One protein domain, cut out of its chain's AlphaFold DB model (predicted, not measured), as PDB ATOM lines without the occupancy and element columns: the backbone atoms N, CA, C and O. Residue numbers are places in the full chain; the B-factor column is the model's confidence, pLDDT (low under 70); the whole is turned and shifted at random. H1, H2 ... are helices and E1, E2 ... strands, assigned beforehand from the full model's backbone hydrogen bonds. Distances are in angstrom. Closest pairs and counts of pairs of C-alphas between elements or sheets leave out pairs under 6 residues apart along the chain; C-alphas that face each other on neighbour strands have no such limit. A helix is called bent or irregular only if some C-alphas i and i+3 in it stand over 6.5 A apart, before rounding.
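This is residues 8 to 81 of the 83 residues of an uncharacterized protein of Rickettsiales bacterium (UniProt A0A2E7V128). A small antiparallel sheet of three strands has one helix, H2, laid along one of its faces, while H1 packs on the first residues of H2, 45 to 48. H3 follows straight after the strand E3 and only grazes the sheet; it and the last printed residues make one end of the longest axis, and the link after H2, with Ser 58, makes the other. The printed part has 74 residues, with three named helices and three named strands in the order H1, E1, E2, H2, E3, H3; the sheet runs E2, E1, E3, and the class is mixed, helices and strands. By its radius of gyration of the C-alphas, 12.4 A, the whole is compact, yet its outline is elongated, with spans of 42 by 24 by 17 A.

Begin at the inner strand of the sheet, E1, residues 30 to 35. On one side of it look for the edge strand E3, residues 63 to 68, antiparallel to it at 157 degrees; N 32 and O 67 are 2.8 A apart, within hydrogen-bond range, and so are N 34 and O 65, at 2.8 A. On the other side is the edge strand E2, residues 41 to 44, antiparallel to E1 at 142 degrees, with N 33 and O 41 within hydrogen-bond range at 2.8 A; E1 and E2 form a hairpin. Now look over one face for H2, residues 45 to 57, which with the sheet makes two layers, a helix layer on a strand layer. Its height over the sheet is 8.3 A, and on the local plane it stands at 6 degrees to E2 and runs along the strands. It lies over E2 and only just over E1, where 3 of its C-alphas fall; its closest C-alphas to E1 are those of Ala 45 and Leu 31, 6.1 A apart. E2, H2 and E3 form a split strand-helix-strand unit, two strands running the same way with E1 between them in the sheet, and its crossover is right-handed. Next find H1, residues 16 to 25, which touches H2, though H2 meets it with residues 45 to 48 alone; the closest C-alphas are those of Val 23 and Asp 46, 5.1 A apart. These two helices run opposite ways at a tilt of 36 degrees, only just steep, and H1 only grazes the sheet, with residues 16 to 23. Last comes H3, residues 70 to 79, which only grazes the sheet with residues 70 to 76 and is apart from both H1 and H2. Every O i to N i+4 pair is within hydrogen-bond range in H1 and H3, and 7 of 9 are in H2, which is irregular: its C-alphas 46 and 49 are 7.2 A apart.

Find C-alpha 30 at (47.067, -3.832, 83.159), where E1 begins; it runs 16.0 A to residue 35. E2, residues 41 to 44, and E3, residues 63 to 68, measure 10.1 A and 14.9 A. H2 runs 19.0 A, from residue 45 to C-alpha 57 at (38.469, 15.426, 91.489). H1, residues 16 to 25, is 14.8 A long. H3, 14.3 A long, runs from residue 70 to C-alpha 79 at (60.506, -12.195, 77.423).

The two C-alphas farthest apart are those of Ser 58 and Gly 81, 42.3 A, while those of the first and last printed residues, Ile 8 and Gly 81, are 11.4 A apart. The printed part has no cut, and its five links between named elements are tight. The mean pLDDT of the printed part is 96.0, and no printed residue is under 70.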
ATOM      1  N   ILE A   8      61.491  -1.394  83.578       95.06
ATOM      2  CA  ILE A   8      62.168  -2.502  84.272       95.06
ATOM      3  C   ILE A   8      63.189  -1.992  85.285       95.06
ATOM      4  O   ILE A   8      63.176  -2.464  86.424       95.06
ATOM      5  N   ASP A   9      64.017  -1.022  84.906       95.00
ATOM      6  CA  ASP A   9      65.009  -0.407  85.794       95.00
ATOM      7  C   ASP A   9      64.332   0.304  86.984       95.00
ATOM      8  O   ASP A   9      64.867   0.354  88.092       95.00
ATOM      9  N   GLN A  10      63.100   0.775  86.781       96.06
ATOM     10  CA  GLN A  10      62.212   1.337  87.799       96.06
ATOM     11  C   GLN A  10      61.379   0.275  88.535       96.06
ATOM     12  O   GLN A  10      60.387   0.615  89.173       96.06
ATOM     13  N   TRP A  11      61.726  -1.014  88.466       95.12
ATOM     14  CA  TRP A  11      61.011  -2.093  89.167       95.12
ATOM     15  C   TRP A  11      59.508  -2.190  88.850       95.12
ATOM     16  O   TRP A  11      58.712  -2.670  89.659       95.12
ATOM     17  N   GLY A  12      59.115  -1.759  87.652       96.00
ATOM     18  CA  GLY A  12      57.736  -1.774  87.184       96.00
ATOM     19  C   GLY A  12      56.925  -0.539  87.566       96.00
ATOM     20  O   GLY A  12      55.759  -0.484  87.180       96.00
ATOM     21  N   PHE A  13      57.493   0.430  88.295       97.81
ATOM     22  CA  PHE A  13      56.858   1.732  88.508       97.81
ATOM     23  C   PHE A  13      56.788   2.512  87.197       97.81
ATOM     24  O   PHE A  13      57.663   2.383  86.346       97.81
ATOM     25  N   VAL A  14      55.717   3.287  87.036       96.94
ATOM     26  CA  VAL A  14      55.425   4.002  85.794       96.94
ATOM     27  C   VAL A  14      55.145   5.469  86.109       96.94
ATOM     28  O   VAL A  14      54.339   5.772  86.992       96.94
ATOM     29  N   THR A  15      55.805   6.379  85.392       96.81
ATOM     30  CA  THR A  15      55.532   7.823  85.468       96.81
ATOM     31  C   THR A  15      54.309   8.214  84.633       96.81
ATOM     32  O   THR A  15      53.751   7.399  83.893       96.81
ATOM     33  N   ALA A  16      53.874   9.472  84.732       94.88
ATOM     34  CA  ALA A  16      52.776   9.978  83.910       94.88
ATOM     35  C   ALA A  16      53.127   9.934  82.411       94.88
ATOM     36  O   ALA A  16      52.340   9.437  81.610       94.88
ATOM     37  N   GLU A  17      54.342  10.347  82.046       95.69
ATOM     38  CA  GLU A  17      54.829  10.362  80.662       95.69
ATOM     39  C   GLU A  17      54.936   8.941  80.096       95.69
ATOM     40  O   GLU A  17      54.543   8.670  78.963       95.69
ATOM     41  N   GLN A  18      55.417   7.998  80.909       96.38
ATOM     42  CA  GLN A  18      55.478   6.593  80.517       96.38
ATOM     43  C   GLN A  18      54.082   5.973  80.396       96.38
ATOM     44  O   GLN A  18      53.882   5.122  79.533       96.38
ATOM     45  N   CYS A  19      53.108   6.389  81.216       95.50
ATOM     46  CA  CYS A  19      51.714   5.990  81.019       95.50
ATOM     47  C   CYS A  19      51.199   6.479  79.664       95.50
ATOM     48  O   CYS A  19      50.612   5.684  78.939       95.50
ATOM     49  N   GLU A  20      51.453   7.735  79.288       95.31
ATOM     50  CA  GLU A  20      51.061   8.271  77.977       95.31
ATOM     51  C   GLU A  20      51.699   7.489  76.819       95.31
ATOM     52  O   GLU A  20      51.010   7.128  75.864       95.31
ATOM     53  N   GLU A  21      52.988   7.154  76.922       96.25
ATOM     54  CA  GLU A  21      53.673   6.333  75.918       96.25
ATOM     55  C   GLU A  21      53.114   4.895  75.881       96.25
ATOM     56  O   GLU A  21      52.909   4.323  74.805       96.25
ATOM     57  N   LEU A  22      52.778   4.314  77.041       95.50
ATOM     58  CA  LEU A  22      52.089   3.023  77.122       95.50
ATOM     59  C   LEU A  22      50.716   3.065  76.444       95.50
ATOM     60  O   LEU A  22      50.366   2.085  75.795       95.50
ATOM     61  N   VAL A  23      49.949   4.157  76.529       96.00
ATOM     62  CA  VAL A  23      48.655   4.267  75.826       96.00
ATOM     63  C   VAL A  23      48.828   4.150  74.309       96.00
ATOM     64  O   VAL A  23      48.001   3.527  73.645       96.00
ATOM     65  N   GLN A  24      49.911   4.697  73.755       95.50
ATOM     66  CA  GLN A  24      50.145   4.690  72.308       95.50
ATOM     67  C   GLN A  24      50.460   3.290  71.769       95.50
ATOM     68  O   GLN A  24      49.965   2.908  70.710       95.50
ATOM     69  N   TYR A  25      51.277   2.520  72.492       94.56
ATOM     70  CA  TYR A  25      51.773   1.226  72.010       94.56
ATOM     71  C   TYR A  25      51.075   0.018  72.643       94.56
ATOM     72  O   TYR A  25      50.905  -1.015  71.996       94.56
ATOM     73  N   PHE A  26      50.670   0.133  73.907       94.50
ATOM     74  CA  PHE A  26      50.154  -0.959  74.732       94.50
ATOM     75  C   PHE A  26      48.974  -0.504  75.624       94.50
ATOM     76  O   PHE A  26      49.026  -0.682  76.847       94.50
ATOM     77  N   PRO A  27      47.877   0.036  75.051       96.25
ATOM     78  CA  PRO A  27      46.788   0.661  75.815       96.25
ATOM     79  C   PRO A  27      46.120  -0.284  76.819       96.25
ATOM     80  O   PRO A  27      45.679   0.135  77.881       96.25
ATOM     81  N   LYS A  28      46.096  -1.586  76.512       96.31
ATOM     82  CA  LYS A  28      45.501  -2.636  77.356       96.31
ATOM     83  C   LYS A  28      46.458  -3.201  78.412       96.31
ATOM     84  O   LYS A  28      46.179  -4.256  78.976       96.31
ATOM     85  N   THR A  29      47.604  -2.563  78.648       95.19
ATOM     86  CA  THR A  29      48.511  -2.982  79.724       95.19
ATOM     87  C   THR A  29      47.808  -2.793  81.060       95.19
ATOM     88  O   THR A  29      47.426  -1.676  81.399       95.19
ATOM     89  N   GLU A  30      47.642  -3.877  81.814       96.19
ATOM     90  CA  GLU A  30      47.067  -3.832  83.159       96.19
ATOM     91  C   GLU A  30      48.078  -3.203  84.131       96.19
ATOM     92  O   GLU A  30      49.135  -3.777  84.427       96.19
ATOM     93  N   LEU A  31      47.739  -2.013  84.624       97.75
ATOM     94  CA  LEU A  31      48.478  -1.269  85.634       97.75
ATOM     95  C   LEU A  31      47.723  -1.309  86.963       97.75
ATOM     96  O   LEU A  31      46.503  -1.443  87.014       97.75
ATOM     97  N   ILE A  32      48.466  -1.195  88.056       98.31
ATOM     98  CA  ILE A  32      47.933  -1.108  89.408       98.31
ATOM     99  C   ILE A  32      48.102   0.324  89.890       98.31
ATOM    100  O   ILE A  32      49.226   0.816  89.996       98.31
ATOM    101  N   ILE A  33      46.988   0.964  90.225       98.25
ATOM    102  CA  ILE A  33      46.974   2.232  90.939       98.25
ATOM    103  C   ILE A  33      46.989   1.917  92.431       98.25
ATOM    104  O   ILE A  33      46.120   1.215  92.953       98.25
ATOM    105  N   GLN A  34      47.994   2.429  93.129       98.31
ATOM    106  CA  GLN A  34      48.000   2.456  94.579       98.31
ATOM    107  C   GLN A  34      47.588   3.842  95.049       98.31
ATOM    108  O   GLN A  34      48.311   4.818  94.846       98.31
ATOM    109  N   TRP A  35      46.440   3.892  95.710       98.00
ATOM    110  CA  TRP A  35      45.929   5.084  96.368       98.00
ATOM    111  C   TRP A  35      46.538   5.258  97.765       98.00
ATOM    112  O   TRP A  35      47.272   4.384  98.247       98.00
ATOM    113  N   HIS A  36      46.266   6.392  98.410       96.75
ATOM    114  CA  HIS A  36      46.738   6.655  99.766       96.75
ATOM    115  C   HIS A  36      45.911   5.896 100.820       96.75
ATOM    116  O   HIS A  36      46.497   5.274 101.706       96.75
ATOM    117  N   CYS A  37      44.580   5.878 100.696       95.50
ATOM    118  CA  CYS A  37      43.666   5.230 101.647       95.50
ATOM    119  C   CYS A  37      42.858   4.067 101.050       95.50
ATOM    120  O   CYS A  37      42.504   3.127 101.763       95.50
ATOM    121  N   LEU A  38      42.538   4.122  99.761       96.88
ATOM    122  CA  LEU A  38      41.715   3.148  99.064       96.88
ATOM    123  C   LEU A  38      42.515   1.883  98.707       96.88
ATOM    124  O   LEU A  38      43.737   1.927  98.520       96.88
ATOM    125  N   PRO A  39      41.830   0.733  98.561       97.69
ATOM    126  CA  PRO A  39      42.455  -0.492  98.082       97.69
ATOM    127  C   PRO A  39      43.074  -0.305  96.698       97.69
ATOM    128  O   PRO A  39      42.544   0.429  95.869       97.69
ATOM    129  N   ARG A  40      44.161  -1.029  96.421       97.62
ATOM    130  CA  ARG A  40      44.787  -1.034  95.093       97.62
ATOM    131  C   ARG A  40      43.769  -1.398  94.014       97.62
ATOM    132  O   ARG A  40      43.003  -2.345  94.179       97.62
ATOM    133  N   GLU A  41      43.827  -0.681  92.903       97.44
ATOM    134  CA  GLU A  41      42.890  -0.825  91.792       97.44
ATOM    135  C   GLU A  41      43.646  -1.222  90.521       97.44
ATOM    136  O   GLU A  41      44.669  -0.621  90.199       97.44
ATOM    137  N   ALA A  42      43.163  -2.242  89.810       97.50
ATOM    138  CA  ALA A  42      43.717  -2.651  88.522       97.50
ATOM    139  C   ALA A  42      42.964  -1.948  87.388       97.50
ATOM    140  O   ALA A  42      41.738  -2.024  87.317       97.50
ATOM    141  N   VAL A  43      43.698  -1.260  86.518       97.38
ATOM    142  CA  VAL A  43      43.149  -0.422  85.450       97.38
ATOM    143  C   VAL A  43      44.052  -0.532  84.221       97.38
ATOM    144  O   VAL A  43      45.274  -0.607  84.341       97.38
ATOM    145  N   ASN A  44      43.469  -0.541  83.024       97.56
ATOM    146  CA  ASN A  44      44.249  -0.499  81.786       97.56
ATOM    147  C   ASN A  44      44.937   0.862  81.621       97.56
ATOM    148  O   ASN A  44      44.384   1.883  82.028       97.56
ATOM    149  N   ALA A  45      46.116   0.885  80.998       97.12
ATOM    150  CA  ALA A  45      46.913   2.099  80.816       97.12
ATOM    151  C   ALA A  45      46.120   3.267  80.200       97.12
ATOM    152  O   ALA A  45      46.244   4.397  80.666       97.12
ATOM    153  N   ASP A  46      45.245   2.994  79.227       97.31
ATOM    154  CA  ASP A  46      44.375   3.993  78.587       97.31
ATOM    155  C   ASP A  46      43.335   4.628  79.529       97.31
ATOM    156  O   ASP A  46      42.864   5.742  79.292       97.31
ATOM    157  N   LEU A  47      42.995   3.947  80.623       97.88
ATOM    158  CA  LEU A  47      42.008   4.389  81.604       97.88
ATOM    159  C   LEU A  47      42.633   4.970  82.880       97.88
ATOM    160  O   LEU A  47      41.924   5.647  83.628       97.88
ATOM    161  N   VAL A  48      43.931   4.760  83.136       97.44
ATOM    162  CA  VAL A  48      44.597   5.188  84.383       97.44
ATOM    163  C   VAL A  48      44.452   6.690  84.623       97.44
ATOM    164  O   VAL A  48      43.977   7.096  85.684       97.44
ATOM    165  N   ALA A  49      44.799   7.523  83.638       96.50
ATOM    166  CA  ALA A  49      44.756   8.979  83.790       96.50
ATOM    167  C   ALA A  49      43.331   9.487  84.072       96.50
ATOM    168  O   ALA A  49      43.115  10.326  84.949       96.50
ATOM    169  N   LYS A  50      42.338   8.925  83.368       97.38
ATOM    170  CA  LYS A  50      40.923   9.230  83.599       97.38
ATOM    171  C   LYS A  50      40.511   8.843  85.019       97.38
ATOM    172  O   LYS A  50      39.872   9.638  85.704       97.38
ATOM    173  N   ARG A  51      40.910   7.652  85.470       97.62
ATOM    174  CA  ARG A  51      40.536   7.129  86.781       97.62
ATOM    175  C   ARG A  51      41.119   7.949  87.929       97.62
ATOM    176  O   ARG A  51      40.391   8.264  88.867       97.62
ATOM    177  N   ILE A  52      42.391   8.340  87.838       97.31
ATOM    178  CA  ILE A  52      43.039   9.227  88.818       97.31
ATOM    179  C   ILE A  52      42.285  10.555  88.897       97.31
ATOM    180  O   ILE A  52      41.861  10.953  89.979       97.31
ATOM    181  N   LYS A  53      42.010  11.183  87.748       97.44
ATOM    182  CA  LYS A  53      41.284  12.457  87.694       97.44
ATOM    183  C   LYS A  53      39.895  12.384  88.337       97.44
ATOM    184  O   LYS A  53      39.482  13.329  89.002       97.44
ATOM    185  N   GLU A  54      39.167  11.287  88.144       97.69
ATOM    186  CA  GLU A  54      37.856  11.077  88.770       97.69
ATOM    187  C   GLU A  54      37.949  10.951  90.298       97.69
ATOM    188  O   GLU A  54      37.153  11.555  91.020       97.69
ATOM    189  N   VAL A  55      38.907  10.168  90.802       97.19
ATOM    190  CA  VAL A  55      39.069   9.934  92.245       97.19
ATOM    191  C   VAL A  55      39.535  11.208  92.948       97.19
ATOM    192  O   VAL A  55      38.879  11.642  93.900       97.19
ATOM    193  N   GLU A  56      40.576  11.855  92.428       96.56
ATOM    194  CA  GLU A  56      41.129  13.087  92.999       96.56
ATOM    195  C   GLU A  56      40.160  14.264  92.859       96.56
ATOM    196  O   GLU A  56      39.941  15.009  93.811       96.56
ATOM    197  N   GLY A  57      39.479  14.388  91.714       96.31
ATOM    198  CA  GLY A  57      38.469  15.426  91.489       96.31
ATOM    199  C   GLY A  57      37.230  15.289  92.381       96.31
ATOM    200  O   GLY A  57      36.537  16.273  92.627       96.31
ATOM    201  N   SER A  58      36.963  14.088  92.902       95.56
ATOM    202  CA  SER A  58      35.914  13.853  93.902       95.56
ATOM    203  C   SER A  58      36.400  13.984  95.351       95.56
ATOM    204  O   SER A  58      35.626  13.719  96.271       95.56
ATOM    205  N   ASN A  59      37.661  14.392  95.556       93.19
ATOM    206  CA  ASN A  59      38.318  14.555  96.854       93.19
ATOM    207  C   ASN A  59      38.217  13.306  97.754       93.19
ATOM    208  O   ASN A  59      38.127  13.413  98.978       93.19
ATOM    209  N   LYS A  60      38.167  12.115  97.140       94.06
ATOM    210  CA  LYS A  60      38.037  10.833  97.850       94.06
ATOM    211  C   LYS A  60      39.378  10.288  98.308       94.06
ATOM    212  O   LYS A  60      39.458   9.705  99.383       94.06
ATOM    213  N   ASP A  61      40.392  10.425  97.463       96.31
ATOM    214  CA  ASP A  61      41.739   9.933  97.711       96.31
ATOM    215  C   ASP A  61      42.731  10.585  96.739       96.31
ATOM    216  O   ASP A  61      42.319  11.272  95.803       96.31
ATOM    217  N   LEU A  62      44.021  10.337  96.951       95.94
ATOM    218  CA  LEU A  62      45.130  10.783  96.117       95.94
ATOM    219  C   LEU A  62      45.937   9.585  95.615       95.94
ATOM    220  O   LEU A  62      46.099   8.578  96.318       95.94
ATOM    221  N   VAL A  63      46.467   9.689  94.396       97.38
ATOM    222  CA  VAL A  63      47.356   8.652  93.868       97.38
ATOM    223  C   VAL A  63      48.702   8.680  94.595       97.38
ATOM    224  O   VAL A  63      49.322   9.727  94.768       97.38
ATOM    225  N   ARG A  64      49.183   7.508  95.024       97.38
ATOM    226  CA  ARG A  64      50.515   7.353  95.630       97.38
ATOM    227  C   ARG A  64      51.545   6.886  94.612       97.38
ATOM    228  O   ARG A  64      52.665   7.379  94.610       97.38
ATOM    229  N   GLN A  65      51.193   5.885  93.809       97.56
ATOM    230  CA  GLN A  65      52.067   5.322  92.777       97.56
ATOM    231  C   GLN A  65      51.276   4.452  91.796       97.56
ATOM    232  O   GLN A  65      50.246   3.880  92.159       97.56
ATOM    233  N   VAL A  66      51.799   4.309  90.578       98.06
ATOM    234  CA  VAL A  66      51.277   3.412  89.538       98.06
ATOM    235  C   VAL A  66      52.382   2.448  89.123       98.06
ATOM    236  O   VAL A  66      53.539   2.846  88.990       98.06
ATOM    237  N   PHE A  67      52.052   1.168  88.963       98.12
ATOM    238  CA  PHE A  67      53.027   0.148  88.575       98.12
ATOM    239  C   PHE A  67      52.407  -1.014  87.802       98.12
ATOM    240  O   PHE A  67      51.222  -1.310  87.934       98.12
ATOM    241  N   ILE A  68      53.220  -1.715  87.013       96.69
ATOM    242  CA  ILE A  68      52.815  -2.936  86.312       96.69
ATOM    243  C   ILE A  68      52.505  -4.037  87.331       96.69
ATOM    244  O   ILE A  68      53.259  -4.273  88.278       96.69
ATOM    245  N   LYS A  69      51.415  -4.781  87.109       94.81
ATOM    246  CA  LYS A  69      51.090  -5.959  87.923       94.81
ATOM    247  C   LYS A  69      52.251  -6.955  87.951       94.81
ATOM    248  O   LYS A  69      52.819  -7.298  86.917       94.81
ATOM    249  N   SER A  70      52.559  -7.481  89.134       92.38
ATOM    250  CA  SER A  70      53.748  -8.309  89.378       92.38
ATOM    251  C   SER A  70      53.892  -9.505  88.426       92.38
ATOM    252  O   SER A  70      54.992  -9.795  87.961       92.38
ATOM    253  N   GLU A  71      52.799 -10.191  88.093       93.81
ATOM    254  CA  GLU A  71      52.807 -11.306  87.139       93.81
ATOM    255  C   GLU A  71      53.181 -10.858  85.724       93.81
ATOM    256  O   GLU A  71      54.039 -11.473  85.089       93.81
ATOM    257  N   SER A  72      52.578  -9.768  85.248       93.88
ATOM    258  CA  SER A  72      52.889  -9.158  83.954       93.88
ATOM    259  C   SER A  72      54.328  -8.651  83.916       93.88
ATOM    260  O   SER A  72      55.023  -8.859  82.927       93.88
ATOM    261  N   PHE A  73      54.812  -8.078  85.019       95.00
ATOM    262  CA  PHE A  73      56.190  -7.615  85.149       95.00
ATOM    263  C   PHE A  73      57.203  -8.766  85.058       95.00
ATOM    264  O   PHE A  73      58.162  -8.690  84.294       95.00
ATOM    265  N   ARG A  74      56.970  -9.881  85.767       94.94
ATOM    266  CA  ARG A  74      57.833 -11.074  85.667       94.94
ATOM    267  C   ARG A  74      57.854 -11.648  84.252       94.94
ATOM    268  O   ARG A  74      58.923 -12.001  83.759       94.94
ATOM    269  N   LYS A  75      56.694 -11.712  83.589       94.00
ATOM    270  CA  LYS A  75      56.600 -12.149  82.187       94.00
ATOM    271  C   LYS A  75      57.378 -11.214  81.263       94.00
ATOM    272  O   LYS A  75      58.136 -11.694  80.429       94.00
ATOM    273  N   LEU A  76      57.243  -9.901  81.447       92.19
ATOM    274  CA  LEU A  76      57.969  -8.896  80.674       92.19
ATOM    275  C   LEU A  76      59.489  -9.077  80.801       92.19
ATOM    276  O   LEU A  76      60.175  -9.151  79.783       92.19
ATOM    277  N   LYS A  77      60.003  -9.224  82.030       93.56
ATOM    278  CA  LYS A  77      61.427  -9.506  82.276       93.56
ATOM    279  C   LYS A  77      61.893 -10.785  81.578       93.56
ATOM    280  O   LYS A  77      62.908 -10.770  80.888       93.56
ATOM    281  N   SER A  78      61.111 -11.862  81.689       94.06
ATOM    282  CA  SER A  78      61.417 -13.149  81.055       94.06
ATOM    283  C   SER A  78      61.487 -13.053  79.528       94.06
ATOM    284  O   SER A  78      62.435 -13.564  78.940       94.06
ATOM    285  N   VAL A  79      60.531 -12.373  78.888       91.38
ATOM    286  CA  VAL A  79      60.506 -12.195  77.423       91.38
ATOM    287  C   VAL A  79      61.679 -11.342  76.940       91.38
ATOM    288  O   VAL A  79      62.222 -11.590  75.867       91.38
ATOM    289  N   LEU A  80      62.089 -10.351  77.733       90.00
ATOM    290  CA  LEU A  80      63.209  -9.469  77.404       90.00
ATOM    291  C   LEU A  80      64.581 -10.021  77.832       90.00
ATOM    292  O   LEU A  80      65.587  -9.351  77.609       90.00
ATOM    293  N   GLY A  81      64.637 -11.223  78.415       89.62
ATOM    294  CA  GLY A  81      65.885 -11.866  78.836       89.62
ATOM    295  C   GLY A  81      66.580 -11.174  80.013       89.62
ATOM    296  O   GLY A  81      67.796 -11.285  80.150       89.62
TER     297      GLY A  81